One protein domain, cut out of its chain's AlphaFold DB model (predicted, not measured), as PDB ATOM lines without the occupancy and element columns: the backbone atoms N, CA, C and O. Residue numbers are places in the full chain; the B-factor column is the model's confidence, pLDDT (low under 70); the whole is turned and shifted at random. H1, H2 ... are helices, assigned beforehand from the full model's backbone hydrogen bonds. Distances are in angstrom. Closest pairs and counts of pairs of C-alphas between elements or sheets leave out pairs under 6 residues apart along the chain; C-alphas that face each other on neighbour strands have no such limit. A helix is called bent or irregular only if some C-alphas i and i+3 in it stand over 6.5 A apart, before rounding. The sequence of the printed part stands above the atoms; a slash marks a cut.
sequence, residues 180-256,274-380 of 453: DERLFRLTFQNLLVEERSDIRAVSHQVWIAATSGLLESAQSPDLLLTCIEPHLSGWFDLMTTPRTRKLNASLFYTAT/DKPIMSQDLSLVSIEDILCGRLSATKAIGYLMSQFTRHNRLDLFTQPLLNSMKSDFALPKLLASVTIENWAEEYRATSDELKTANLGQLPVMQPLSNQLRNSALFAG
ATOM      1  N   ASP A 180      83.134   7.894   5.234       95.00
ATOM      2  CA  ASP A 180      82.219   8.411   4.223       95.00
ATOM      3  C   ASP A 180      82.966   8.848   2.949       95.00
ATOM      4  O   ASP A 180      84.184   8.671   2.818       95.00
ATOM      5  N   GLU A 181      82.241   9.454   2.003       96.31
ATOM      6  CA  GLU A 181      82.799   9.958   0.744       96.31
ATOM      7  C   GLU A 181      84.003  10.896   0.930       96.31
ATOM      8  O   GLU A 181      84.911  10.904   0.099       96.31
ATOM      9  N   ARG A 182      84.064  11.671   2.023       96.25
ATOM     10  CA  ARG A 182      85.133  12.653   2.250       96.25
ATOM     11  C   ARG A 182      86.458  11.935   2.444       96.25
ATOM     12  O   ARG A 182      87.454  12.329   1.836       96.25
ATOM     13  N   LEU A 183      86.465  10.852   3.225       97.56
ATOM     14  CA  LEU A 183      87.665  10.047   3.432       97.56
ATOM     15  C   LEU A 183      88.146   9.413   2.121       97.56
ATOM     16  O   LEU A 183      89.343   9.468   1.826       97.56
ATOM     17  N   PHE A 184      87.240   8.854   1.313       98.31
ATOM     18  CA  PHE A 184      87.609   8.259   0.024       98.31
ATOM     19  C   PHE A 184      88.179   9.293  -0.945       98.31
ATOM     20  O   PHE A 184      89.214   9.039  -1.559       98.31
ATOM     21  N   ARG A 185      87.572  10.481  -1.039       98.00
ATOM     22  CA  ARG A 185      88.078  11.569  -1.890       98.00
ATOM     23  C   ARG A 185      89.470  12.029  -1.467       98.00
ATOM     24  O   ARG A 185      90.355  12.112  -2.315       98.00
ATOM     25  N   LEU A 186      89.696  12.262  -0.171       97.56
ATOM     26  CA  LEU A 186      91.013  12.658   0.352       97.56
ATOM     27  C   LEU A 186      92.069  11.577   0.135       97.56
ATOM     28  O   LEU A 186      93.191  11.875  -0.268       97.56
ATOM     29  N   THR A 187      91.708  10.319   0.373       98.44
ATOM     30  CA  THR A 187      92.626   9.188   0.215       98.44
ATOM     31  C   THR A 187      92.988   8.983  -1.255       98.44
ATOM     32  O   THR A 187      94.166   8.844  -1.576       98.44
ATOM     33  N   PHE A 188      92.007   9.034  -2.163       98.62
ATOM     34  CA  PHE A 188      92.254   8.952  -3.603       98.62
ATOM     35  C   PHE A 188      93.110  10.121  -4.101       98.62
ATOM     36  O   PHE A 188      94.046   9.918  -4.872       98.62
ATOM     37  N   GLN A 189      92.847  11.337  -3.618       97.50
ATOM     38  CA  GLN A 189      93.685  12.499  -3.909       97.50
ATOM     39  C   GLN A 189      95.123  12.288  -3.446       97.50
ATOM     40  O   GLN A 189      96.030  12.473  -4.247       97.50
ATOM     41  N   ASN A 190      95.355  11.834  -2.214       97.94
ATOM     42  CA  ASN A 190      96.711  11.528  -1.759       97.94
ATOM     43  C   ASN A 190      97.388  10.486  -2.653       97.94
ATOM     44  O   ASN A 190      98.534  10.666  -3.041       97.94
ATOM     45  N   LEU A 191      96.685   9.423  -3.044       98.56
ATOM     46  CA  LEU A 191      97.246   8.437  -3.969       98.56
ATOM     47  C   LEU A 191      97.642   9.059  -5.311       98.56
ATOM     48  O   LEU A 191      98.661   8.673  -5.870       98.56
ATOM     49  N   LEU A 192      96.862  10.021  -5.801       98.00
ATOM     50  CA  LEU A 192      97.050  10.653  -7.100       98.00
ATOM     51  C   LEU A 192      98.133  11.744  -7.118       98.00
ATOM     52  O   LEU A 192      98.830  11.867  -8.125       98.00
ATOM     53  N   VAL A 193      98.214  12.572  -6.072       97.00
ATOM     54  CA  VAL A 193      98.987  13.831  -6.074       97.00
ATOM     55  C   VAL A 193      99.941  14.004  -4.892       97.00
ATOM     56  O   VAL A 193     100.534  15.059  -4.719       97.00
ATOM     57  N   GLU A 194     100.137  12.989  -4.057       96.62
ATOM     58  CA  GLU A 194     101.213  13.023  -3.067       96.62
ATOM     59  C   GLU A 194     102.562  12.710  -3.721       96.62
ATOM     60  O   GLU A 194     102.663  11.721  -4.439       96.62
ATOM     61  N   GLU A 195     103.598  13.505  -3.448       93.94
ATOM     62  CA  GLU A 195     104.963  13.307  -3.965       93.94
ATOM     63  C   GLU A 195     105.714  12.237  -3.168       93.94
ATOM     64  O   GLU A 195     106.416  11.391  -3.726       93.94
ATOM     65  N   ARG A 196     105.518  12.215  -1.848       95.44
ATOM     66  CA  ARG A 196     106.233  11.297  -0.968       95.44
ATOM     67  C   ARG A 196     105.672   9.877  -1.023       95.44
ATOM     68  O   ARG A 196     104.505   9.618  -0.720       95.44
ATOM     69  N   SER A 197     106.543   8.924  -1.344       96.31
ATOM     70  CA  SER A 197     106.184   7.511  -1.496       96.31
ATOM     71  C   SER A 197     105.705   6.852  -0.199       96.31
ATOM     72  O   SER A 197     104.798   6.023  -0.248       96.31
ATOM     73  N   ASP A 198     106.250   7.235   0.957       97.25
ATOM     74  CA  ASP A 198     105.839   6.712   2.263       97.25
ATOM     75  C   ASP A 198     104.406   7.129   2.626       97.25
ATOM     76  O   ASP A 198     103.613   6.294   3.064       97.25
ATOM     77  N   ILE A 199     104.029   8.380   2.359       97.38
ATOM     78  CA  ILE A 199     102.655   8.868   2.547       97.38
ATOM     79  C   ILE A 199     101.697   8.173   1.571       97.38
ATOM     80  O   ILE A 199     100.625   7.720   1.989       97.38
ATOM     81  N   ARG A 200     102.079   8.022   0.290       97.81
ATOM     82  CA  ARG A 200     101.285   7.254  -0.694       97.81
ATOM     83  C   ARG A 200     101.068   5.812  -0.241       97.81
ATOM     84  O   ARG A 200      99.950   5.307  -0.333       97.81
ATOM     85  N   ALA A 201     102.104   5.160   0.283       98.25
ATOM     86  CA  ALA A 201     102.032   3.777   0.742       98.25
ATOM     87  C   ALA A 201     101.026   3.602   1.890       98.25
ATOM     88  O   ALA A 201     100.185   2.707   1.824       98.25
ATOM     89  N   VAL A 202     101.050   4.473   2.908       98.25
ATOM     90  CA  VAL A 202     100.056   4.413   3.997       98.25
ATOM     91  C   VAL A 202      98.664   4.809   3.491       98.25
ATOM     92  O   VAL A 202      97.689   4.163   3.860       98.25
ATOM     93  N   SER A 203      98.555   5.781   2.578       98.69
ATOM     94  CA  SER A 203      97.269   6.153   1.955       98.69
ATOM     95  C   SER A 203      96.635   4.972   1.216       98.69
ATOM     96  O   SER A 203      95.423   4.784   1.257       98.69
ATOM     97  N   HIS A 204      97.446   4.113   0.597       98.56
ATOM     98  CA  HIS A 204      96.952   2.893  -0.034       98.56
ATOM     99  C   HIS A 204      96.419   1.888   0.995       98.56
ATOM    100  O   HIS A 204      95.391   1.254   0.772       98.56
ATOM    101  N   GLN A 205      97.072   1.777   2.154       98.50
ATOM    102  CA  GLN A 205      96.573   0.942   3.246       98.50
ATOM    103  C   GLN A 205      95.263   1.488   3.835       98.50
ATOM    104  O   GLN A 205      94.362   0.698   4.114       98.50
ATOM    105  N   VAL A 206      95.129   2.814   3.956       98.62
ATOM    106  CA  VAL A 206      93.876   3.487   4.341       98.62
ATOM    107  C   VAL A 206      92.766   3.168   3.340       98.62
ATOM    108  O   VAL A 206      91.674   2.790   3.752       98.62
ATOM    109  N   TRP A 207      93.045   3.244   2.035       98.62
ATOM    110  CA  TRP A 207      92.083   2.904   0.980       98.62
ATOM    111  C   TRP A 207      91.551   1.471   1.117       98.62
ATOM    112  O   TRP A 207      90.338   1.252   1.110       98.62
ATOM    113  N   ILE A 208      92.455   0.502   1.285       98.00
ATOM    114  CA  ILE A 208      92.111  -0.915   1.468       98.00
ATOM    115  C   ILE A 208      91.283  -1.117   2.741       98.00
ATOM    116  O   ILE A 208      90.233  -1.759   2.692       98.00
ATOM    117  N   ALA A 209      91.730  -0.558   3.870       97.62
ATOM    118  CA  ALA A 209      91.074  -0.738   5.163       97.62
ATOM    119  C   ALA A 209      89.688  -0.070   5.211       97.62
ATOM    120  O   ALA A 209      88.746  -0.671   5.717       97.62
ATOM    121  N   ALA A 210      89.527   1.120   4.622       97.56
ATOM    122  CA  ALA A 210      88.234   1.800   4.532       97.56
ATOM    123  C   ALA A 210      87.248   1.032   3.640       97.56
ATOM    124  O   ALA A 210      86.085   0.856   4.005       97.56
ATOM    125  N   THR A 211      87.718   0.530   2.495       96.69
ATOM    126  CA  THR A 211      86.898  -0.267   1.573       96.69
ATOM    127  C   THR A 211      86.466  -1.589   2.210       96.69
ATOM    128  O   THR A 211      85.275  -1.896   2.229       96.69
ATOM    129  N   SER A 212      87.415  -2.347   2.774       94.62
ATOM    130  CA  SER A 212      87.136  -3.632   3.438       94.62
ATOM    131  C   SER A 212      86.218  -3.440   4.640       94.62
ATOM    132  O   SER A 212      85.212  -4.129   4.756       94.62
ATOM    133  N   GLY A 213      86.502  -2.446   5.489       94.06
ATOM    134  CA  GLY A 213      85.716  -2.171   6.689       94.06
ATOM    135  C   GLY A 213      84.265  -1.784   6.389       94.06
ATOM    136  O   GLY A 213      83.352  -2.209   7.101       94.06
ATOM    137  N   LEU A 214      84.006  -1.025   5.316       94.56
ATOM    138  CA  LEU A 214      82.628  -0.753   4.895       94.56
ATOM    139  C   LEU A 214      81.926  -2.008   4.370       94.56
ATOM    140  O   LEU A 214      80.784  -2.241   4.756       94.56
ATOM    141  N   LEU A 215      82.589  -2.827   3.551       92.62
ATOM    142  CA  LEU A 215      81.997  -4.053   3.002       92.62
ATOM    143  C   LEU A 215      81.701  -5.094   4.088       92.62
ATOM    144  O   LEU A 215      80.596  -5.634   4.142       92.62
ATOM    145  N   GLU A 216      82.660  -5.339   4.979       89.75
ATOM    146  CA  GLU A 216      82.531  -6.281   6.094       89.75
ATOM    147  C   GLU A 216      81.457  -5.836   7.077       89.75
ATOM    148  O   GLU A 216      80.631  -6.643   7.503       89.75
ATOM    149  N   SER A 217      81.432  -4.541   7.409       84.69
ATOM    150  CA  SER A 217      80.414  -4.032   8.313       84.69
ATOM    151  C   SER A 217      79.038  -4.157   7.672       84.69
ATOM    152  O   SER A 217      78.157  -4.719   8.310       84.69
ATOM    153  N   ALA A 218      78.835  -3.652   6.446       80.00
ATOM    154  CA  ALA A 218      77.560  -3.591   5.718       80.00
ATOM    155  C   ALA A 218      76.976  -4.953   5.337       80.00
ATOM    156  O   ALA A 218      75.757  -5.067   5.236       80.00
ATOM    157  N   GLN A 219      77.832  -5.949   5.085       79.69
ATOM    158  CA  GLN A 219      77.486  -7.171   4.346       79.69
ATOM    159  C   GLN A 219      76.851  -6.889   2.965       79.69
ATOM    160  O   GLN A 219      76.303  -7.789   2.329       79.69
ATOM    161  N   SER A 220      76.934  -5.645   2.480       85.56
ATOM    162  CA  SER A 220      76.432  -5.194   1.183       85.56
ATOM    163  C   SER A 220      77.356  -4.115   0.601       85.56
ATOM    164  O   SER A 220      78.041  -3.409   1.348       85.56
ATOM    165  N   PRO A 221      77.397  -3.955  -0.732       91.56
ATOM    166  CA  PRO A 221      78.207  -2.922  -1.370       91.56
ATOM    167  C   PRO A 221      77.586  -1.518  -1.277       91.56
ATOM    168  O   PRO A 221      78.245  -0.554  -1.652       91.56
ATOM    169  N   ASP A 222      76.345  -1.365  -0.805       92.94
ATOM    170  CA  ASP A 222      75.540  -0.150  -1.021       92.94
ATOM    171  C   ASP A 222      76.095   1.089  -0.310       92.94
ATOM    172  O   ASP A 222      76.124   2.181  -0.883       92.94
ATOM    173  N   LEU A 223      76.583   0.925   0.925       92.19
ATOM    174  CA  LEU A 223      77.210   2.024   1.668       92.19
ATOM    175  C   LEU A 223      78.496   2.487   0.984       92.19
ATOM    176  O   LEU A 223      78.719   3.688   0.832       92.19
ATOM    177  N   LEU A 224      79.316   1.536   0.529       95.88
ATOM    178  CA  LEU A 224      80.532   1.842  -0.216       95.88
ATOM    179  C   LEU A 224      80.191   2.552  -1.532       95.88
ATOM    180  O   LEU A 224      80.769   3.594  -1.825       95.88
ATOM    181  N   LEU A 225      79.218   2.037  -2.288       95.81
ATOM    182  CA  LEU A 225      78.751   2.626  -3.544       95.81
ATOM    183  C   LEU A 225      78.275   4.065  -3.362       95.81
ATOM    184  O   LEU A 225      78.699   4.941  -4.109       95.81
ATOM    185  N   THR A 226      77.485   4.327  -2.320       95.12
ATOM    186  CA  THR A 226      77.029   5.683  -1.981       95.12
ATOM    187  C   THR A 226      78.208   6.641  -1.771       95.12
ATOM    188  O   THR A 226      78.129   7.807  -2.148       95.12
ATOM    189  N   CYS A 227      79.321   6.151  -1.217       95.81
ATOM    190  CA  CYS A 227      80.508   6.963  -0.961       95.81
ATOM    191  C   CYS A 227      81.394   7.196  -2.194       95.81
ATOM    192  O   CYS A 227      82.157   8.161  -2.209       95.81
ATOM    193  N   ILE A 228      81.361   6.307  -3.194       96.31
ATOM    194  CA  ILE A 228      82.358   6.275  -4.279       96.31
ATOM    195  C   ILE A 228      81.775   6.541  -5.672       96.31
ATOM    196  O   ILE A 228      82.436   7.172  -6.494       96.31
ATOM    197  N   GLU A 229      80.550   6.093  -5.950       95.81
ATOM    198  CA  GLU A 229      79.918   6.170  -7.273       95.81
ATOM    199  C   GLU A 229      79.809   7.618  -7.796       95.81
ATOM    200  O   GLU A 229      80.178   7.838  -8.954       95.81
ATOM    201  N   PRO A 230      79.452   8.633  -6.974       97.25
ATOM    202  CA  PRO A 230      79.401  10.028  -7.426       97.25
ATOM    203  C   PRO A 230      80.749  10.596  -7.894       97.25
ATOM    204  O   PRO A 230      80.782  11.559  -8.659       97.25
ATOM    205  N   HIS A 231      81.863  10.017  -7.435       97.25
ATOM    206  CA  HIS A 231      83.217  10.542  -7.657       97.25
ATOM    207  C   HIS A 231      84.012   9.729  -8.682       97.25
ATOM    208  O   HIS A 231      85.035  10.198  -9.181       97.25
ATOM    209  N   LEU A 232      83.537   8.528  -9.027       96.88
ATOM    210  CA  LEU A 232      84.280   7.556  -9.826       96.88
ATOM    211  C   LEU A 232      84.631   8.075 -11.228       96.88
ATOM    212  O   LEU A 232      85.764   7.904 -11.679       96.88
ATOM    213  N   SER A 233      83.697   8.742 -11.910       96.25
ATOM    214  CA  SER A 233      83.953   9.340 -13.230       96.25
ATOM    215  C   SER A 233      85.053  10.403 -13.162       96.25
ATOM    216  O   SER A 233      86.009  10.352 -13.933       96.25
ATOM    217  N   GLY A 234      84.976  11.298 -12.174       97.12
ATOM    218  CA  GLY A 234      85.989  12.320 -11.935       97.12
ATOM    219  C   GLY A 234      87.359  11.724 -11.602       97.12
ATOM    220  O   GLY A 234      88.385  12.224 -12.058       97.12
ATOM    221  N   TRP A 235      87.404  10.618 -10.862       98.19
ATOM    222  CA  TRP A 235      88.651   9.902 -10.593       98.19
ATOM    223  C   TRP A 235      89.281   9.316 -11.857       98.19
ATOM    224  O   TRP A 235      90.497   9.431 -12.026       98.19
ATOM    225  N   PHE A 236      88.485   8.757 -12.773       97.50
ATOM    226  CA  PHE A 236      88.978   8.325 -14.084       97.50
ATOM    227  C   PHE A 236      89.496   9.497 -14.920       97.50
ATOM    228  O   PHE A 236      90.583   9.386 -15.494       97.50
ATOM    229  N   ASP A 237      88.785  10.626 -14.944       96.44
ATOM    230  CA  ASP A 237      89.225  11.831 -15.654       96.44
ATOM    231  C   ASP A 237      90.574  12.325 -15.119       96.44
ATOM    232  O   ASP A 237      91.514  12.556 -15.883       96.44
ATOM    233  N   LEU A 238      90.714  12.420 -13.796       97.19
ATOM    234  CA  LEU A 238      91.954  12.826 -13.142       97.19
ATOM    235  C   LEU A 238      93.103  11.849 -13.413       97.19
ATOM    236  O   LEU A 238      94.201  12.264 -13.782       97.19
ATOM    237  N   MET A 239      92.855  10.550 -13.246       95.88
ATOM    238  CA  MET A 239      93.848   9.497 -13.443       95.88
ATOM    239  C   MET A 239      94.348   9.462 -14.890       95.88
ATOM    240  O   MET A 239      95.544   9.324 -15.126       95.88
ATOM    241  N   THR A 240      93.454   9.625 -15.863       95.25
ATOM    242  CA  THR A 240      93.775   9.484 -17.289       95.25
ATOM    243  C   THR A 240      94.091  10.805 -17.987       95.25
ATOM    244  O   THR A 240      94.411  10.808 -19.172       95.25
ATOM    245  N   THR A 241      94.081  11.937 -17.279       94.81
ATOM    246  CA  THR A 241      94.443  13.235 -17.864       94.81
ATOM    247  C   THR A 241      95.841  13.170 -18.512       94.81
ATOM    248  O   THR A 241      96.820  12.843 -17.833       94.81
ATOM    249  N   PRO A 242      95.977  13.491 -19.817       90.81
ATOM    250  CA  PRO A 242      97.272  13.522 -20.493       90.81
ATOM    251  C   PRO A 242      98.261  14.483 -19.826       90.81
ATOM    252  O   PRO A 242      97.864  15.544 -19.349       90.81
ATOM    253  N   ARG A 243      99.565  14.174 -19.874       86.94
ATOM    254  CA  ARG A 243     100.621  15.019 -19.267       86.94
ATOM    255  C   ARG A 243     100.684  16.452 -19.803       86.94
ATOM    256  O   ARG A 243     101.224  17.332 -19.154       86.94
ATOM    257  N   THR A 244     100.133  16.686 -20.990       84.00
ATOM    258  CA  THR A 244     100.101  17.999 -21.646       84.00
ATOM    259  C   THR A 244      98.943  18.891 -21.182       84.00
ATOM    260  O   THR A 244      98.806  20.008 -21.675       84.00
ATOM    261  N   ARG A 245      98.080  18.422 -20.268       90.50
ATOM    262  CA  ARG A 245      96.883  19.143 -19.799       90.50
ATOM    263  C   ARG A 245      96.882  19.273 -18.285       90.50
ATOM    264  O   ARG A 245      97.344  18.382 -17.604       90.50
ATOM    265  N   LYS A 246      96.327  20.340 -17.721       93.88
ATOM    266  CA  LYS A 246      96.205  20.440 -16.256       93.88
ATOM    267  C   LYS A 246      95.125  19.491 -15.739       93.88
ATOM    268  O   LYS A 246      94.137  19.251 -16.433       93.88
ATOM    269  N   LEU A 247      95.296  18.998 -14.516       96.00
ATOM    270  CA  LEU A 247      94.231  18.298 -13.805       96.00
ATOM    271  C   LEU A 247      93.062  19.246 -13.535       96.00
ATOM    272  O   LEU A 247      93.267  20.418 -13.215       96.00
ATOM    273  N   ASN A 248      91.836  18.733 -13.637       94.38
ATOM    274  CA  ASN A 248      90.656  19.529 -13.332       94.38
ATOM    275  C   ASN A 248      90.544  19.756 -11.815       94.38
ATOM    276  O   ASN A 248      90.183  18.852 -11.062       94.38
ATOM    277  N   ALA A 249      90.825  20.985 -11.382       92.25
ATOM    278  CA  ALA A 249      90.787  21.377  -9.979       92.25
ATOM    279  C   ALA A 249      89.397  21.223  -9.337       92.25
ATOM    280  O   ALA A 249      89.326  20.968  -8.140       92.25
ATOM    281  N   SER A 250      88.302  21.304 -10.106       91.94
ATOM    282  CA  SER A 250      86.941  21.178  -9.559       91.94
ATOM    283  C   SER A 250      86.626  19.776  -9.028       91.94
ATOM    284  O   SER A 250      85.652  19.598  -8.303       91.94
ATOM    285  N   LEU A 251      87.422  18.772  -9.408       94.50
ATOM    286  CA  LEU A 251      87.257  17.388  -8.965       94.50
ATOM    287  C   LEU A 251      87.942  17.120  -7.614       94.50
ATOM    288  O   LEU A 251      87.671  16.100  -6.978       94.50
ATOM    289  N   PHE A 252      88.786  18.042  -7.140       93.25
ATOM    290  CA  PHE A 252      89.462  17.928  -5.852       93.25
ATOM    291  C   PHE A 252      88.555  18.387  -4.710       93.25
ATOM    292  O   PHE A 252      87.922  19.441  -4.743       93.25
ATOM    293  N   TYR A 253      88.505  17.579  -3.664       92.31
ATOM    294  CA  TYR A 253      87.920  17.908  -2.381       92.31
ATOM    295  C   TYR A 253      88.897  18.714  -1.538       92.31
ATOM    296  O   TYR A 253      90.057  18.330  -1.380       92.31
ATOM    297  N   THR A 254      88.391  19.783  -0.931       87.56
ATOM    298  CA  THR A 254      89.084  20.499   0.137       87.56
ATOM    299  C   THR A 254      88.319  20.290   1.434       87.56
ATOM    300  O   THR A 254      87.153  20.670   1.541       87.56
ATOM    301  N   ALA A 255      88.979  19.706   2.429       83.38
ATOM    302  CA  ALA A 255      88.453  19.633   3.782       83.38
ATOM    303  C   ALA A 255      88.718  20.972   4.490       83.38
ATOM    304  O   ALA A 255      89.718  21.131   5.180       83.38
ATOM    305  N   THR A 256      87.860  21.972   4.289       68.12
ATOM    306  CA  THR A 256      87.957  23.240   5.029       68.12
ATOM    307  C   THR A 256      87.382  23.083   6.435       68.12
ATOM    308  O   THR A 256      86.265  22.588   6.613       68.12
ATOM    309  N   ASP A 274      99.476  20.789  -3.853       91.25
ATOM    310  CA  ASP A 274      99.179  20.031  -5.077       91.25
ATOM    311  C   ASP A 274      99.402  20.838  -6.353       91.25
ATOM    312  O   ASP A 274      99.480  20.259  -7.436       91.25
ATOM    313  N   LYS A 275      99.554  22.162  -6.203       91.94
ATOM    314  CA  LYS A 275     100.063  23.141  -7.173       91.94
ATOM    315  C   LYS A 275     100.797  22.492  -8.359       91.94
ATOM    316  O   LYS A 275     100.227  22.366  -9.450       91.94
ATOM    317  N   PRO A 276     102.062  22.098  -8.135       93.75
ATOM    318  CA  PRO A 276     102.939  21.584  -9.180       93.75
ATOM    319  C   PRO A 276     102.395  20.350  -9.908       93.75
ATOM    320  O   PRO A 276     102.338  20.354 -11.143       93.75
ATOM    321  N   ILE A 277     101.930  19.331  -9.169       94.81
ATOM    322  CA  ILE A 277     101.407  18.085  -9.752       94.81
ATOM    323  C   ILE A 277     100.125  18.342 -10.546       94.81
ATOM    324  O   ILE A 277      99.974  17.827 -11.654       94.81
ATOM    325  N   MET A 278      99.210  19.167 -10.033       94.69
ATOM    326  CA  MET A 278      97.967  19.511 -10.729       94.69
ATOM    327  C   MET A 278      98.234  20.236 -12.045       94.69
ATOM    328  O   MET A 278      97.557  19.980 -13.044       94.69
ATOM    329  N   SER A 279      99.232  21.125 -12.070       93.75
ATOM    330  CA  SER A 279      99.682  21.764 -13.307       93.75
ATOM    331  C   SER A 279     100.535  20.868 -14.202       93.75
ATOM    332  O   SER A 279     100.743  21.237 -15.355       93.75
ATOM    333  N   GLN A 280     100.998  19.721 -13.694       92.69
ATOM    334  CA  GLN A 280     102.003  18.860 -14.322       92.69
ATOM    335  C   GLN A 280     103.258  19.657 -14.724       92.69
ATOM    336  O   GLN A 280     103.772  19.529 -15.835       92.69
ATOM    337  N   ASP A 281     103.717  20.526 -13.815       92.75
ATOM    338  CA  ASP A 281     104.840  21.439 -14.037       92.75
ATOM    339  C   ASP A 281     106.180  20.723 -13.837       92.75
ATOM    340  O   ASP A 281     106.667  20.562 -12.717       92.75
ATOM    341  N   LEU A 282     106.794  20.324 -14.952       91.12
ATOM    342  CA  LEU A 282     108.058  19.585 -14.965       91.12
ATOM    343  C   LEU A 282     109.265  20.394 -14.458       91.12
ATOM    344  O   LEU A 282     110.342  19.825 -14.306       91.12
ATOM    345  N   SER A 283     109.113  21.702 -14.211       92.94
ATOM    346  CA  SER A 283     110.157  22.504 -13.560       92.94
ATOM    347  C   SER A 283     110.191  22.324 -12.040       92.94
ATOM    348  O   SER A 283     111.211  22.614 -11.419       92.94
ATOM    349  N   LEU A 284     109.095  21.832 -11.450       92.44
ATOM    350  CA  LEU A 284     108.928  21.676 -10.004       92.44
ATOM    351  C   LEU A 284     108.728  20.220  -9.575       92.44
ATOM    352  O   LEU A 284     109.095  19.879  -8.456       92.44
ATOM    353  N   VAL A 285     108.162  19.368 -10.436       93.25
ATOM    354  CA  VAL A 285     107.911  17.948 -10.139       93.25
ATOM    355  C   VAL A 285     108.432  17.034 -11.234       93.25
ATOM    356  O   VAL A 285     108.394  17.362 -12.421       93.25
ATOM    357  N   SER A 286     108.909  15.854 -10.843       93.12
ATOM    358  CA  SER A 286     109.435  14.887 -11.798       93.12
ATOM    359  C   SER A 286     108.313  14.157 -12.548       93.12
ATOM    360  O   SER A 286     107.175  14.031 -12.085       93.12
ATOM    361  N   ILE A 287     108.640  13.620 -13.728       92.00
ATOM    362  CA  ILE A 287     107.729  12.719 -14.454       92.00
ATOM    363  C   ILE A 287     107.441  11.467 -13.616       92.00
ATOM    364  O   ILE A 287     106.326  10.947 -13.664       92.00
ATOM    365  N   GLU A 288     108.431  10.995 -12.855       93.75
ATOM    366  CA  GLU A 288     108.304   9.830 -11.986       93.75
ATOM    367  C   GLU A 288     107.249  10.059 -10.904       93.75
ATOM    368  O   GLU A 288     106.345   9.240 -10.782       93.75
ATOM    369  N   ASP A 289     107.268  11.200 -10.211       92.75
ATOM    370  CA  ASP A 289     106.287  11.512  -9.162       92.75
ATOM    371  C   ASP A 289     104.858  11.542  -9.708       92.75
ATOM    372  O   ASP A 289     103.949  10.932  -9.134       92.75
ATOM    373  N   ILE A 290     104.666  12.179 -10.870       94.56
ATOM    374  CA  ILE A 290     103.370  12.216 -11.557       94.56
ATOM    375  C   ILE A 290     102.910  10.790 -11.899       94.56
ATOM    376  O   ILE A 290     101.760  10.427 -11.643       94.56
ATOM    377  N   LEU A 291     103.791   9.966 -12.480       95.38
ATOM    378  CA  LEU A 291     103.458   8.597 -12.874       95.38
ATOM    379  C   LEU A 291     103.212   7.687 -11.667       95.38
ATOM    380  O   LEU A 291     102.250   6.923 -11.690       95.38
ATOM    381  N   CYS A 292     104.005   7.787 -10.602       96.38
ATOM    382  CA  CYS A 292     103.787   7.060  -9.356       96.38
ATOM    383  C   CYS A 292     102.420   7.387  -8.749       96.38
ATOM    384  O   CYS A 292     101.743   6.478  -8.261       96.38
ATOM    385  N   GLY A 293     101.984   8.647  -8.827       97.00
ATOM    386  CA  GLY A 293     100.636   9.051  -8.438       97.00
ATOM    387  C   GLY A 293      99.553   8.364  -9.279       97.00
ATOM    388  O   GLY A 293      98.618   7.762  -8.750       97.00
ATOM    389  N   ARG A 294      99.713   8.349 -10.613       97.06
ATOM    390  CA  ARG A 294      98.783   7.631 -11.509       97.06
ATOM    391  C   ARG A 294      98.737   6.134 -11.224       97.06
ATOM    392  O   ARG A 294      97.649   5.581 -11.139       97.06
ATOM    393  N   LEU A 295      99.890   5.493 -11.046       97.81
ATOM    394  CA  LEU A 295      99.988   4.057 -10.778       97.81
ATOM    395  C   LEU A 295      99.389   3.681  -9.414       97.81
ATOM    396  O   LEU A 295      98.737   2.646  -9.270       97.81
ATOM    397  N   SER A 296      99.551   4.545  -8.412       98.31
ATOM    398  CA  SER A 296      98.924   4.364  -7.097       98.31
ATOM    399  C   SER A 296      97.397   4.464  -7.191       98.31
ATOM    400  O   SER A 296      96.688   3.641  -6.608       98.31
ATOM    401  N   ALA A 297      96.885   5.412  -7.983       98.25
ATOM    402  CA  ALA A 297      95.460   5.532  -8.275       98.25
ATOM    403  C   ALA A 297      94.920   4.319  -9.061       98.25
ATOM    404  O   ALA A 297      93.895   3.760  -8.671       98.25
ATOM    405  N   THR A 298      95.626   3.836 -10.096       98.25
ATOM    406  CA  THR A 298      95.212   2.629 -10.842       98.25
ATOM    407  C   THR A 298      95.165   1.400  -9.942       98.25
ATOM    408  O   THR A 298      94.247   0.593 -10.061       98.25
ATOM    409  N   LYS A 299      96.113   1.268  -9.004       98.31
ATOM    410  CA  LYS A 299      96.127   0.166  -8.036       98.31
ATOM    411  C   LYS A 299      94.921   0.224  -7.097       98.31
ATOM    412  O   LYS A 299      94.301  -0.798  -6.825       98.31
ATOM    413  N   ALA A 300      94.553   1.417  -6.634       98.44
ATOM    414  CA  ALA A 300      93.373   1.616  -5.797       98.44
ATOM    415  C   ALA A 300      92.056   1.312  -6.532       98.44
ATOM    416  O   ALA A 300      91.194   0.633  -5.968       98.44
ATOM    417  N   ILE A 301      91.919   1.736  -7.795       98.38
ATOM    418  CA  ILE A 301      90.767   1.374  -8.636       98.38
ATOM    419  C   ILE A 301      90.748  -0.131  -8.927       98.38
ATOM    420  O   ILE A 301      89.695  -0.748  -8.815       98.38
ATOM    421  N   GLY A 302      91.893  -0.749  -9.232       97.94
ATOM    422  CA  GLY A 302      91.992  -2.196  -9.442       97.94
ATOM    423  C   GLY A 302      91.562  -2.996  -8.207       97.94
ATOM    424  O   GLY A 302      90.784  -3.944  -8.316       97.94
ATOM    425  N   TYR A 303      91.974  -2.553  -7.016       97.69
ATOM    426  CA  TYR A 303      91.514  -3.128  -5.754       97.69
ATOM    427  C   TYR A 303      89.994  -3.002  -5.575       97.69
ATOM    428  O   TYR A 303      89.311  -3.975  -5.259       97.69
ATOM    429  N   LEU A 304      89.441  -1.820  -5.847       96.94
ATOM    430  CA  LEU A 304      88.004  -1.568  -5.768       96.94
ATOM    431  C   LEU A 304      87.208  -2.441  -6.759       96.94
ATOM    432  O   LEU A 304      86.192  -3.030  -6.394       96.94
ATOM    433  N   MET A 305      87.706  -2.592  -7.990       96.38
ATOM    434  CA  MET A 305      87.151  -3.508  -8.992       96.38
ATOM    435  C   MET A 305      87.142  -4.953  -8.491       96.38
ATOM    436  O   MET A 305      86.159  -5.665  -8.700       96.38
ATOM    437  N   SER A 306      88.204  -5.395  -7.806       94.44
ATOM    438  CA  SER A 306      88.294  -6.754  -7.252       94.44
ATOM    439  C   SER A 306      87.179  -7.004  -6.235       94.44
ATOM    440  O   SER A 306      86.463  -8.004  -6.335       94.44
ATOM    441  N   GLN A 307      86.943  -6.047  -5.332       93.25
ATOM    442  CA  GLN A 307      85.847  -6.135  -4.367       93.25
ATOM    443  C   GLN A 307      84.479  -6.159  -5.064       93.25
ATOM    444  O   GLN A 307      83.674  -7.057  -4.827       93.25
ATOM    445  N   PHE A 308      84.226  -5.244  -6.002       93.31
ATOM    446  CA  PHE A 308      82.939  -5.183  -6.703       93.31
ATOM    447  C   PHE A 308      82.676  -6.329  -7.674       93.31
ATOM    448  O   PHE A 308      81.515  -6.596  -7.991       93.31
ATOM    449  N   THR A 309      83.709  -7.052  -8.104       91.44
ATOM    450  CA  THR A 309      83.535  -8.292  -8.873       91.44
ATOM    451  C   THR A 309      82.720  -9.308  -8.080       91.44
ATOM    452  O   THR A 309      81.817  -9.929  -8.630       91.44
ATOM    453  N   ARG A 310      82.963  -9.409  -6.768       87.19
ATOM    454  CA  ARG A 310      82.234 -10.304  -5.849       87.19
ATOM    455  C   ARG A 310      80.767  -9.909  -5.673       87.19
ATOM    456  O   ARG A 310      79.954 -10.719  -5.247       87.19
ATOM    457  N   HIS A 311      80.435  -8.668  -6.019       89.44
ATOM    458  CA  HIS A 311      79.107  -8.087  -5.877       89.44
ATOM    459  C   HIS A 311      78.418  -7.806  -7.221       89.44
ATOM    460  O   HIS A 311      77.387  -7.142  -7.239       89.44
ATOM    461  N   ASN A 312      78.958  -8.296  -8.346       89.88
ATOM    462  CA  ASN A 312      78.421  -8.069  -9.695       89.88
ATOM    463  C   ASN A 312      78.283  -6.581 -10.084       89.88
ATOM    464  O   ASN A 312      77.343  -6.210 -10.781       89.88
ATOM    465  N   ARG A 313      79.223  -5.728  -9.649       93.19
ATOM    466  CA  ARG A 313      79.232  -4.271  -9.914       93.19
ATOM    467  C   ARG A 313      80.419  -3.800 -10.766       93.19
ATOM    468  O   ARG A 313      80.898  -2.676 -10.635       93.19
ATOM    469  N   LEU A 314      80.943  -4.679 -11.624       93.25
ATOM    470  CA  LEU A 314      82.062  -4.356 -12.525       93.25
ATOM    471  C   LEU A 314      81.684  -3.406 -13.672       93.25
ATOM    472  O   LEU A 314      82.555  -2.748 -14.240       93.25
ATOM    473  N   ASP A 315      80.400  -3.315 -14.000       93.62
ATOM    474  CA  ASP A 315      79.841  -2.447 -15.037       93.62
ATOM    475  C   ASP A 315      80.203  -0.967 -14.836       93.62
ATOM    476  O   ASP A 315      80.441  -0.255 -15.814       93.62
ATOM    477  N   LEU A 316      80.371  -0.545 -13.577       94.88
ATOM    478  CA  LEU A 316      80.815   0.797 -13.182       94.88
ATOM    479  C   LEU A 316      82.171   1.204 -13.785       94.88
ATOM    480  O   LEU A 316      82.443   2.391 -13.962       94.88
ATOM    481  N   PHE A 317      83.031   0.234 -14.107       96.31
ATOM    482  CA  PHE A 317      84.413   0.473 -14.539       96.31
ATOM    483  C   PHE A 317      84.626   0.200 -16.029       96.31
ATOM    484  O   PHE A 317      85.527   0.783 -16.640       96.31
ATOM    485  N   THR A 318      83.801  -0.656 -16.638       93.12
ATOM    486  CA  THR A 318      84.011  -1.118 -18.017       93.12
ATOM    487  C   THR A 318      84.013   0.034 -19.019       93.12
ATOM    488  O   THR A 318      84.916   0.122 -19.855       93.12
ATOM    489  N   GLN A 319      83.026   0.932 -18.947       93.75
ATOM    490  CA  GLN A 319      82.898   2.018 -19.921       93.75
ATOM    491  C   GLN A 319      84.016   3.075 -19.793       93.75
ATOM    492  O   GLN A 319      84.618   3.402 -20.823       93.75
ATOM    493  N   PRO A 320      84.371   3.577 -18.591       95.38
ATOM    494  CA  PRO A 320      85.517   4.478 -18.426       95.38
ATOM    495  C   PRO A 320      86.845   3.887 -18.924       95.38
ATOM    496  O   PRO A 320      87.610   4.558 -19.626       95.38
ATOM    497  N   LEU A 321      87.108   2.610 -18.629       95.88
ATOM    498  CA  LEU A 321      88.309   1.917 -19.103       95.88
ATOM    499  C   LEU A 321      88.317   1.776 -20.628       95.88
ATOM    500  O   LEU A 321      89.347   1.997 -21.267       95.88
ATOM    501  N   LEU A 322      87.166   1.472 -21.232       93.81
ATOM    502  CA  LEU A 322      87.048   1.327 -22.681       93.81
ATOM    503  C   LEU A 322      87.295   2.661 -23.394       93.81
ATOM    504  O   LEU A 322      87.987   2.693 -24.412       93.81
ATOM    505  N   ASN A 323      86.772   3.760 -22.846       93.94
ATOM    506  CA  ASN A 323      87.036   5.110 -23.346       93.94
ATOM    507  C   ASN A 323      88.535   5.437 -23.276       93.94
ATOM    508  O   ASN A 323      89.112   5.933 -24.242       93.94
ATOM    509  N   SER A 324      89.181   5.080 -22.167       93.31
ATOM    510  CA  SER A 324      90.614   5.306 -21.950       93.31
ATOM    511  C   SER A 324      91.485   4.527 -22.944       93.31
ATOM    512  O   SER A 324      92.417   5.084 -23.521       93.31
ATOM    513  N   MET A 325      91.139   3.270 -23.243       89.69
ATOM    514  CA  MET A 325      91.828   2.464 -24.264       89.69
ATOM    515  C   MET A 325      91.676   3.002 -25.692       89.69
ATOM    516  O   MET A 325      92.529   2.747 -26.545       89.69
ATOM    517  N   LYS A 326      90.580   3.712 -25.968       89.00
ATOM    518  CA  LYS A 326      90.299   4.326 -27.272       89.00
ATOM    519  C   LYS A 326      90.903   5.723 -27.429       89.00
ATOM    520  O   LYS A 326      90.804   6.280 -28.513       89.00
ATOM    521  N   SER A 327      91.518   6.278 -26.385       88.81
ATOM    522  CA  SER A 327      92.136   7.607 -26.429       88.81
ATOM    523  C   SER A 327      93.214   7.717 -27.513       88.81
ATOM    524  O   SER A 327      93.878   6.738 -27.830       88.81
ATOM    525  N   ASP A 328      93.484   8.910 -28.029       85.56
ATOM    526  CA  ASP A 328      94.638   9.140 -28.915       85.56
ATOM    527  C   ASP A 328      95.962   9.275 -28.138       85.56
ATOM    528  O   ASP A 328      97.061   9.163 -28.691       85.56
ATOM    529  N   PHE A 329      95.872   9.465 -26.819       86.62
ATOM    530  CA  PHE A 329      97.018   9.570 -25.925       86.62
ATOM    531  C   PHE A 329      97.467   8.188 -25.436       86.62
ATOM    532  O   PHE A 329      96.649   7.314 -25.151       86.62
ATOM    533  N   ALA A 330      98.781   7.991 -25.285       87.38
ATOM    534  CA  ALA A 330      99.328   6.725 -24.796       87.38
ATOM    535  C   ALA A 330      99.054   6.503 -23.300       87.38
ATOM    536  O   ALA A 330      98.785   5.380 -22.885       87.38
ATOM    537  N   LEU A 331      99.103   7.571 -22.492       90.44
ATOM    538  CA  LEU A 331      98.949   7.474 -21.039       90.44
ATOM    539  C   LEU A 331      97.586   6.881 -20.610       90.44
ATOM    540  O   LEU A 331      97.608   5.921 -19.846       90.44
ATOM    541  N   PRO A 332      96.420   7.342 -21.111       93.06
ATOM    542  CA  PRO A 332      95.134   6.696 -20.826       93.06
ATOM    543  C   PRO A 332      95.103   5.205 -21.166       93.06
ATOM    544  O   PRO A 332      94.582   4.415 -20.383       93.06
ATOM    545  N   LYS A 333      95.688   4.808 -22.308       91.12
ATOM    546  CA  LYS A 333      95.759   3.396 -22.718       91.12
ATOM    547  C   LYS A 333      96.565   2.581 -21.718       91.12
ATOM    548  O   LYS A 333      96.087   1.555 -21.254       91.12
ATOM    549  N   LEU A 334      97.755   3.074 -21.364       91.56
ATOM    550  CA  LEU A 334      98.635   2.444 -20.384       91.56
ATOM    551  C   LEU A 334      97.925   2.272 -19.038       91.56
ATOM    552  O   LEU A 334      97.877   1.167 -18.510       91.56
ATOM    553  N   LEU A 335      97.339   3.343 -18.500       95.75
ATOM    554  CA  LEU A 335      96.688   3.306 -17.190       95.75
ATOM    555  C   LEU A 335      95.446   2.411 -17.183       95.75
ATOM    556  O   LEU A 335      95.205   1.725 -16.192       95.75
ATOM    557  N   ALA A 336      94.689   2.350 -18.282       94.75
ATOM    558  CA  ALA A 336      93.576   1.415 -18.413       94.75
ATOM    559  C   ALA A 336      94.050  -0.047 -18.388       94.75
ATOM    560  O   ALA A 336      93.480  -0.862 -17.664       94.75
ATOM    561  N   SER A 337      95.113  -0.373 -19.129       92.25
ATOM    562  CA  SER A 337      95.717  -1.712 -19.124       92.25
ATOM    563  C   SER A 337      96.246  -2.096 -17.741       92.25
ATOM    564  O   SER A 337      95.906  -3.164 -17.242       92.25
ATOM    565  N   VAL A 338      96.989  -1.197 -17.090       96.00
ATOM    566  CA  VAL A 338      97.527  -1.412 -15.737       96.00
ATOM    567  C   VAL A 338      96.403  -1.546 -14.701       96.00
ATOM    568  O   VAL A 338      96.510  -2.338 -13.771       96.00
ATOM    569  N   THR A 339      95.292  -0.818 -14.844       97.69
ATOM    570  CA  THR A 339      94.134  -0.967 -13.938       97.69
ATOM    571  C   THR A 339      93.513  -2.361 -14.052       97.69
ATOM    572  O   THR A 339      93.195  -2.974 -13.036       97.69
ATOM    573  N   ILE A 340      93.376  -2.885 -15.276       94.94
ATOM    574  CA  ILE A 340      92.851  -4.239 -15.520       94.94
ATOM    575  C   ILE A 340      93.801  -5.307 -14.979       94.94
ATOM    576  O   ILE A 340      93.339  -6.293 -14.410       94.94
ATOM    577  N   GLU A 341      95.110  -5.110 -15.134       94.25
ATOM    578  CA  GLU A 341      96.129  -5.984 -14.553       94.25
ATOM    579  C   GLU A 341      96.031  -6.010 -13.022       94.25
ATOM    580  O   GLU A 341      95.812  -7.079 -12.457       94.25
ATOM    581  N   ASN A 342      96.050  -4.842 -12.366       96.88
ATOM    582  CA  ASN A 342      95.898  -4.735 -10.909       96.88
ATOM    583  C   ASN A 342      94.603  -5.394 -10.414       96.88
ATOM    584  O   ASN A 342      94.610  -6.091  -9.404       96.88
ATOM    585  N   TRP A 343      93.486  -5.193 -11.121       95.56
ATOM    586  CA  TRP A 343      92.222  -5.859 -10.806       95.56
ATOM    587  C   TRP A 343      92.347  -7.385 -10.875       95.56
ATOM    588  O   TRP A 343      91.948  -8.078  -9.938       95.56
ATOM    589  N   ALA A 344      92.891  -7.911 -11.973       92.75
ATOM    590  CA  ALA A 344      93.009  -9.344 -12.188       92.75
ATOM    591  C   ALA A 344      93.946 -10.007 -11.167       92.75
ATOM    592  O   ALA A 344      93.640 -11.096 -10.676       92.75
ATOM    593  N   GLU A 345      95.069  -9.366 -10.844       93.12
ATOM    594  CA  GLU A 345      96.012  -9.834  -9.827       93.12
ATOM    595  C   GLU A 345      95.386  -9.832  -8.435       93.12
ATOM    596  O   GLU A 345      95.382 -10.866  -7.765       93.12
ATOM    597  N   GLU A 346      94.783  -8.712  -8.028       93.81
ATOM    598  CA  GLU A 346      94.159  -8.581  -6.712       93.81
ATOM    599  C   GLU A 346      93.009  -9.578  -6.537       93.81
ATOM    600  O   GLU A 346      92.872 -10.221  -5.494       93.81
ATOM    601  N   TYR A 347      92.180  -9.745  -7.568       91.31
ATOM    602  CA  TYR A 347      91.059 -10.675  -7.522       91.31
ATOM    603  C   TYR A 347      91.523 -12.126  -7.380       91.31
ATOM    604  O   TYR A 347      90.981 -12.870  -6.563       91.31
ATOM    605  N   ARG A 348      92.571 -12.526  -8.112       89.25
ATOM    606  CA  ARG A 348      93.164 -13.870  -7.999       89.25
ATOM    607  C   ARG A 348      93.853 -14.108  -6.660       89.25
ATOM    608  O   ARG A 348      93.821 -15.230  -6.163       89.25
ATOM    609  N   ALA A 349      94.482 -13.081  -6.091       88.31
ATOM    610  CA  ALA A 349      95.163 -13.185  -4.805       88.31
ATOM    611  C   ALA A 349      94.179 -13.378  -3.643       88.31
ATOM    612  O   ALA A 349      94.501 -14.051  -2.667       88.31
ATOM    613  N   THR A 350      92.980 -12.804  -3.752       84.00
ATOM    614  CA  THR A 350      92.025 -12.715  -2.640       84.00
ATOM    615  C   THR A 350      90.791 -13.611  -2.788       84.00
ATOM    616  O   THR A 350      90.011 -13.706  -1.839       84.00
ATOM    617  N   SER A 351      90.568 -14.238  -3.949       77.19
ATOM    618  CA  SER A 351      89.447 -15.156  -4.204       77.19
ATOM    619  C   SER A 351      89.922 -16.609  -4.279       77.19
ATOM    620  O   SER A 351      90.769 -16.954  -5.104       77.19
ATOM    621  N   ASP A 352      89.336 -17.485  -3.458       67.69
ATOM    622  CA  ASP A 352      89.584 -18.932  -3.537       67.69
ATOM    623  C   ASP A 352      88.785 -19.617  -4.655       67.69
ATOM    624  O   ASP A 352      89.236 -20.622  -5.201       67.69
ATOM    625  N   GLU A 353      87.647 -19.047  -5.060       62.47
ATOM    626  CA  GLU A 353      86.740 -19.631  -6.058       62.47
ATOM    627  C   GLU A 353      87.257 -19.503  -7.505       62.47
ATOM    628  O   GLU A 353      86.789 -20.220  -8.390       62.47
ATOM    629  N   LEU A 354      88.201 -18.590  -7.789       61.06
ATOM    630  CA  LEU A 354      88.455 -18.117  -9.164       61.06
ATOM    631  C   LEU A 354      89.939 -18.014  -9.564       61.06
ATOM    632  O   LEU A 354      90.264 -17.374 -10.567       61.06
ATOM    633  N   LYS A 355      90.851 -18.711  -8.868       59.78
ATOM    634  CA  LYS A 355      92.291 -18.751  -9.228       59.78
ATOM    635  C   LYS A 355      92.550 -19.228 -10.665       59.78
ATOM    636  O   LYS A 355      93.529 -18.813 -11.282       59.78
ATOM    637  N   THR A 356      91.664 -20.056 -11.219       62.62
ATOM    638  CA  THR A 356      91.755 -20.615 -12.581       62.62
ATOM    639  C   THR A 356      90.765 -20.001 -13.572       62.62
ATOM    640  O   THR A 356      90.726 -20.408 -14.735       62.62
ATOM    641  N   ALA A 357      89.950 -19.034 -13.147       71.12
ATOM    642  CA  ALA A 357      88.892 -18.494 -13.983       71.12
ATOM    643  C   ALA A 357      89.442 -17.613 -15.105       71.12
ATOM    644  O   ALA A 357      90.326 -16.770 -14.912       71.12
ATOM    645  N   ASN A 358      88.863 -17.765 -16.295       83.12
ATOM    646  CA  ASN A 358      89.156 -16.880 -17.406       83.12
ATOM    647  C   ASN A 358      88.391 -15.562 -17.222       83.12
ATOM    648  O   ASN A 358      87.287 -15.392 -17.730       83.12
ATOM    649  N   LEU A 359      88.989 -14.619 -16.489       86.25
ATOM    650  CA  LEU A 359      88.397 -13.303 -16.210       86.25
ATOM    651  C   LEU A 359      88.023 -12.531 -17.488       86.25
ATOM    652  O   LEU A 359      87.062 -11.765 -17.496       86.25
ATOM    653  N   GLY A 360      88.732 -12.777 -18.595       81.88
ATOM    654  CA  GLY A 360      88.424 -12.184 -19.896       81.88
ATOM    655  C   GLY A 360      87.131 -12.709 -20.530       81.88
ATOM    656  O   GLY A 360      86.627 -12.082 -21.462       81.88
ATOM    657  N   GLN A 361      86.591 -13.833 -20.037       85.38
ATOM    658  CA  GLN A 361      85.316 -14.404 -20.470       85.38
ATOM    659  C   GLN A 361      84.101 -13.835 -19.727       85.38
ATOM    660  O   GLN A 361      82.979 -14.043 -20.187       85.38
ATOM    661  N   LEU A 362      84.296 -13.065 -18.650       88.06
ATOM    662  CA  LEU A 362      83.184 -12.426 -17.945       88.06
ATOM    663  C   LEU A 362      82.379 -11.544 -18.920       88.06
ATOM    664  O   LEU A 362      82.984 -10.710 -19.602       88.06
ATOM    665  N   PRO A 363      81.037 -11.681 -18.999       90.00
ATOM    666  CA  PRO A 363      80.220 -10.940 -19.965       90.00
ATOM    667  C   PRO A 363      80.451  -9.425 -19.918       90.00
ATOM    668  O   PRO A 363      80.637  -8.789 -20.954       90.00
ATOM    669  N   VAL A 364      80.542  -8.867 -18.708       90.31
ATOM    670  CA  VAL A 364      80.784  -7.436 -18.458       90.31
ATOM    671  C   VAL A 364      82.161  -6.953 -18.936       90.31
ATOM    672  O   VAL A 364      82.328  -5.772 -19.228       90.31
ATOM    673  N   MET A 365      83.136  -7.857 -19.069       91.56
ATOM    674  CA  MET A 365      84.495  -7.549 -19.526       91.56
ATOM    675  C   MET A 365      84.694  -7.780 -21.024       91.56
ATOM    676  O   MET A 365      85.697  -7.320 -21.568       91.56
ATOM    677  N   GLN A 366      83.752  -8.428 -21.722       91.06
ATOM    678  CA  GLN A 366      83.873  -8.715 -23.158       91.06
ATOM    679  C   GLN A 366      84.242  -7.493 -24.014       91.06
ATOM    680  O   GLN A 366      85.133  -7.628 -24.856       91.06
ATOM    681  N   PRO A 367      83.653  -6.294 -23.817       91.19
ATOM    682  CA  PRO A 367      84.035  -5.117 -24.596       91.19
ATOM    683  C   PRO A 367      85.518  -4.751 -24.437       91.19
ATOM    684  O   PRO A 367      86.188  -4.443 -25.423       91.19
ATOM    685  N   LEU A 368      86.044  -4.842 -23.212       90.88
ATOM    686  CA  LEU A 368      87.452  -4.581 -22.906       90.88
ATOM    687  C   LEU A 368      88.358  -5.690 -23.445       90.88
ATOM    688  O   LEU A 368      89.354  -5.394 -24.099       90.88
ATOM    689  N   SER A 369      87.986  -6.959 -23.258       88.88
ATOM    690  CA  SER A 369      88.707  -8.112 -23.812       88.88
ATOM    691  C   SER A 369      88.811  -8.042 -25.339       88.88
ATOM    692  O   SER A 369      89.856  -8.348 -25.914       88.88
ATOM    693  N   ASN A 370      87.743  -7.621 -26.021       88.00
ATOM    694  CA  ASN A 370      87.737  -7.403 -27.469       88.00
ATOM    695  C   ASN A 370      88.674  -6.262 -27.864       88.00
ATOM    696  O   ASN A 370      89.481  -6.419 -28.778       88.00
ATOM    697  N   GLN A 371      88.605  -5.135 -27.151       87.06
ATOM    698  CA  GLN A 371      89.463  -3.986 -27.418       87.06
ATOM    699  C   GLN A 371      90.947  -4.318 -27.222       87.06
ATOM    700  O   GLN A 371      91.759  -3.948 -28.064       87.06
ATOM    701  N   LEU A 372      91.306  -5.034 -26.152       82.50
ATOM    702  CA  LEU A 372      92.683  -5.457 -25.871       82.50
ATOM    703  C   LEU A 372      93.222  -6.425 -26.926       82.50
ATOM    704  O   LEU A 372      94.356  -6.266 -27.381       82.50
ATOM    705  N   ARG A 373      92.400  -7.391 -27.361       80.06
ATOM    706  CA  ARG A 373      92.757  -8.277 -28.477       80.06
ATOM    707  C   ARG A 373      93.035  -7.464 -29.739       80.06
ATOM    708  O   ARG A 373      94.048  -7.677 -30.385       80.06
ATOM    709  N   ASN A 374      92.202  -6.481 -30.055       76.62
ATOM    710  CA  ASN A 374      92.357  -5.718 -31.291       76.62
ATOM    711  C   ASN A 374      93.505  -4.690 -31.257       76.62
ATOM    712  O   ASN A 374      94.020  -4.344 -32.317       76.62
ATOM    713  N   SER A 375      93.899  -4.175 -30.085       68.44
ATOM    714  CA  SER A 375      94.718  -2.954 -29.989       68.44
ATOM    715  C   SER A 375      96.233  -3.152 -29.896       68.44
ATOM    716  O   SER A 375      96.961  -2.318 -30.423       68.44
ATOM    717  N   ALA A 376      96.727  -4.196 -29.224       57.50
ATOM    718  CA  ALA A 376      98.149  -4.264 -28.849       57.50
ATOM    719  C   ALA A 376      98.875  -5.532 -29.322       57.50
ATOM    720  O   ALA A 376     100.061  -5.475 -29.631       57.50
ATOM    721  N   LEU A 377      98.184  -6.670 -29.407       54.38
ATOM    722  CA  LEU A 377      98.821  -7.961 -29.698       54.38
ATOM    723  C   LEU A 377      98.862  -8.319 -31.190       54.38
ATOM    724  O   LEU A 377      99.718  -9.101 -31.593       54.38
ATOM    725  N   PHE A 378      97.972  -7.751 -32.013       51.44
ATOM    726  CA  PHE A 378      97.799  -8.196 -33.405       51.44
ATOM    727  C   PHE A 378      97.847  -7.083 -34.465       51.44
ATOM    728  O   PHE A 378      98.079  -7.386 -35.634       51.44
ATOM    729  N   ALA A 379      97.665  -5.810 -34.094       60.00
ATOM    730  CA  ALA A 379      97.615  -4.691 -35.047       60.00
ATOM    731  C   ALA A 379      98.927  -3.884 -35.169       60.00
ATOM    732  O   ALA A 379      99.072  -3.115 -36.118       60.00
ATOM    733  N   GLY A 380      99.885  -4.076 -34.250       56.91
ATOM    734  CA  GLY A 380     101.068  -3.217 -34.102       56.91
ATOM    735  C   GLY A 380     100.762  -1.928 -33.325       56.91
ATOM    736  O   GLY A 380      99.615  -1.489 -33.251       56.91
TER     737      GLY A 380
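Overview. This is residues 180 to 256 and 274 to 380 of the 453 residues of the protein "DUF3535 domain-containing protein" of Puccinia sorghi (UniProt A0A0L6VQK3). The long helix H5 runs through the middle of a helical bundle, with the hairpin of H1 and H2 on one side of it and H7 with H6 on the other. Bent H3 links the two sides: its arm H3a packs on H1 and H2, its arm H3b on H5 and H7. H8 packs on H6, far from H1 and H2, and little H4 is near the start of H5. The printed part is all helix, 184 residues with eight named helices, H1 to H8 in order, and no named strand. It is compact, with a radius of gyration of the C-alphas of 16.3 A, and spans 47 by 47 by 27 A.

Arrangement. H5, residues 287 to 309, forms a bundle, a set of helices linked one to the next where they touch, with H1, residues 181 to 193, H2, residues 197 to 218, H6, residues 315 to 325, and H7, residues 330 to 350. H5 and H7 touch at a steep tilt of 45 degrees, the same way, closest at the C-alphas of Gly 302 and Trp 343, 3.9 A. H5 touches H2 at a shallow tilt of 14 degrees, the same way; the closest C-alphas, of His 204 and Ala 300, are 6.9 A apart. H1 and H2 are a hairpin, opposite ways at a shallow tilt of 27 degrees. H6 and H7 are a hairpin too, at 37 degrees, only just steep. H3, residues 222 to 240, was assigned as one helix by its hydrogen bonds but is bent, with C-alphas 230 and 233 7.4 A apart; its arms H3a, residues 222 to 230, and H3b, residues 233 to 240, stand at a steep tilt of 62 degrees. H3a touches H1, closest at the C-alphas of Glu 181 and Cys 227, 4.1 A. H3b touches H7, closest at the C-alphas of Thr 240 and Pro 332, 4.7 A. H8, residues 363 to 377, touches H6 at a shallow tilt of 15 degrees, closest at the C-alphas of Leu 322 and Leu 368, 5.9 A. H4, residues 275 to 279, is close to H5 but not clearly touching, with the C-alphas of Ile 277 and Ile 290 6.4 A apart. Every O i to N i+4 pair is within hydrogen-bond range in H1, H2, H3b, H4, H5 and H7, against 4 of 5 in H3a, 5 of 7 in H6 and 7 of 11 in H8.

Along the chain. H5 is 32.5 A long, H2 31.5 A and H7 30.4 A. H1 begins at C-alpha 181 (82.799, 9.958, 0.744), and H8 ends at C-alpha 377 (98.821, -7.961, -29.698).

Size, cuts and confidence. The C-alphas farthest apart, of Thr 256 and Phe 378, are 50.6 A apart. Residues 257 to 273 are not printed; C-alphas 256 and 274 are 15.4 A apart across the cut. The link from H7 to H8 is long, 12 residues. Mean pLDDT of the printed part is 91.0, with residues 256, 352 to 356 and 375 to 380 under 70.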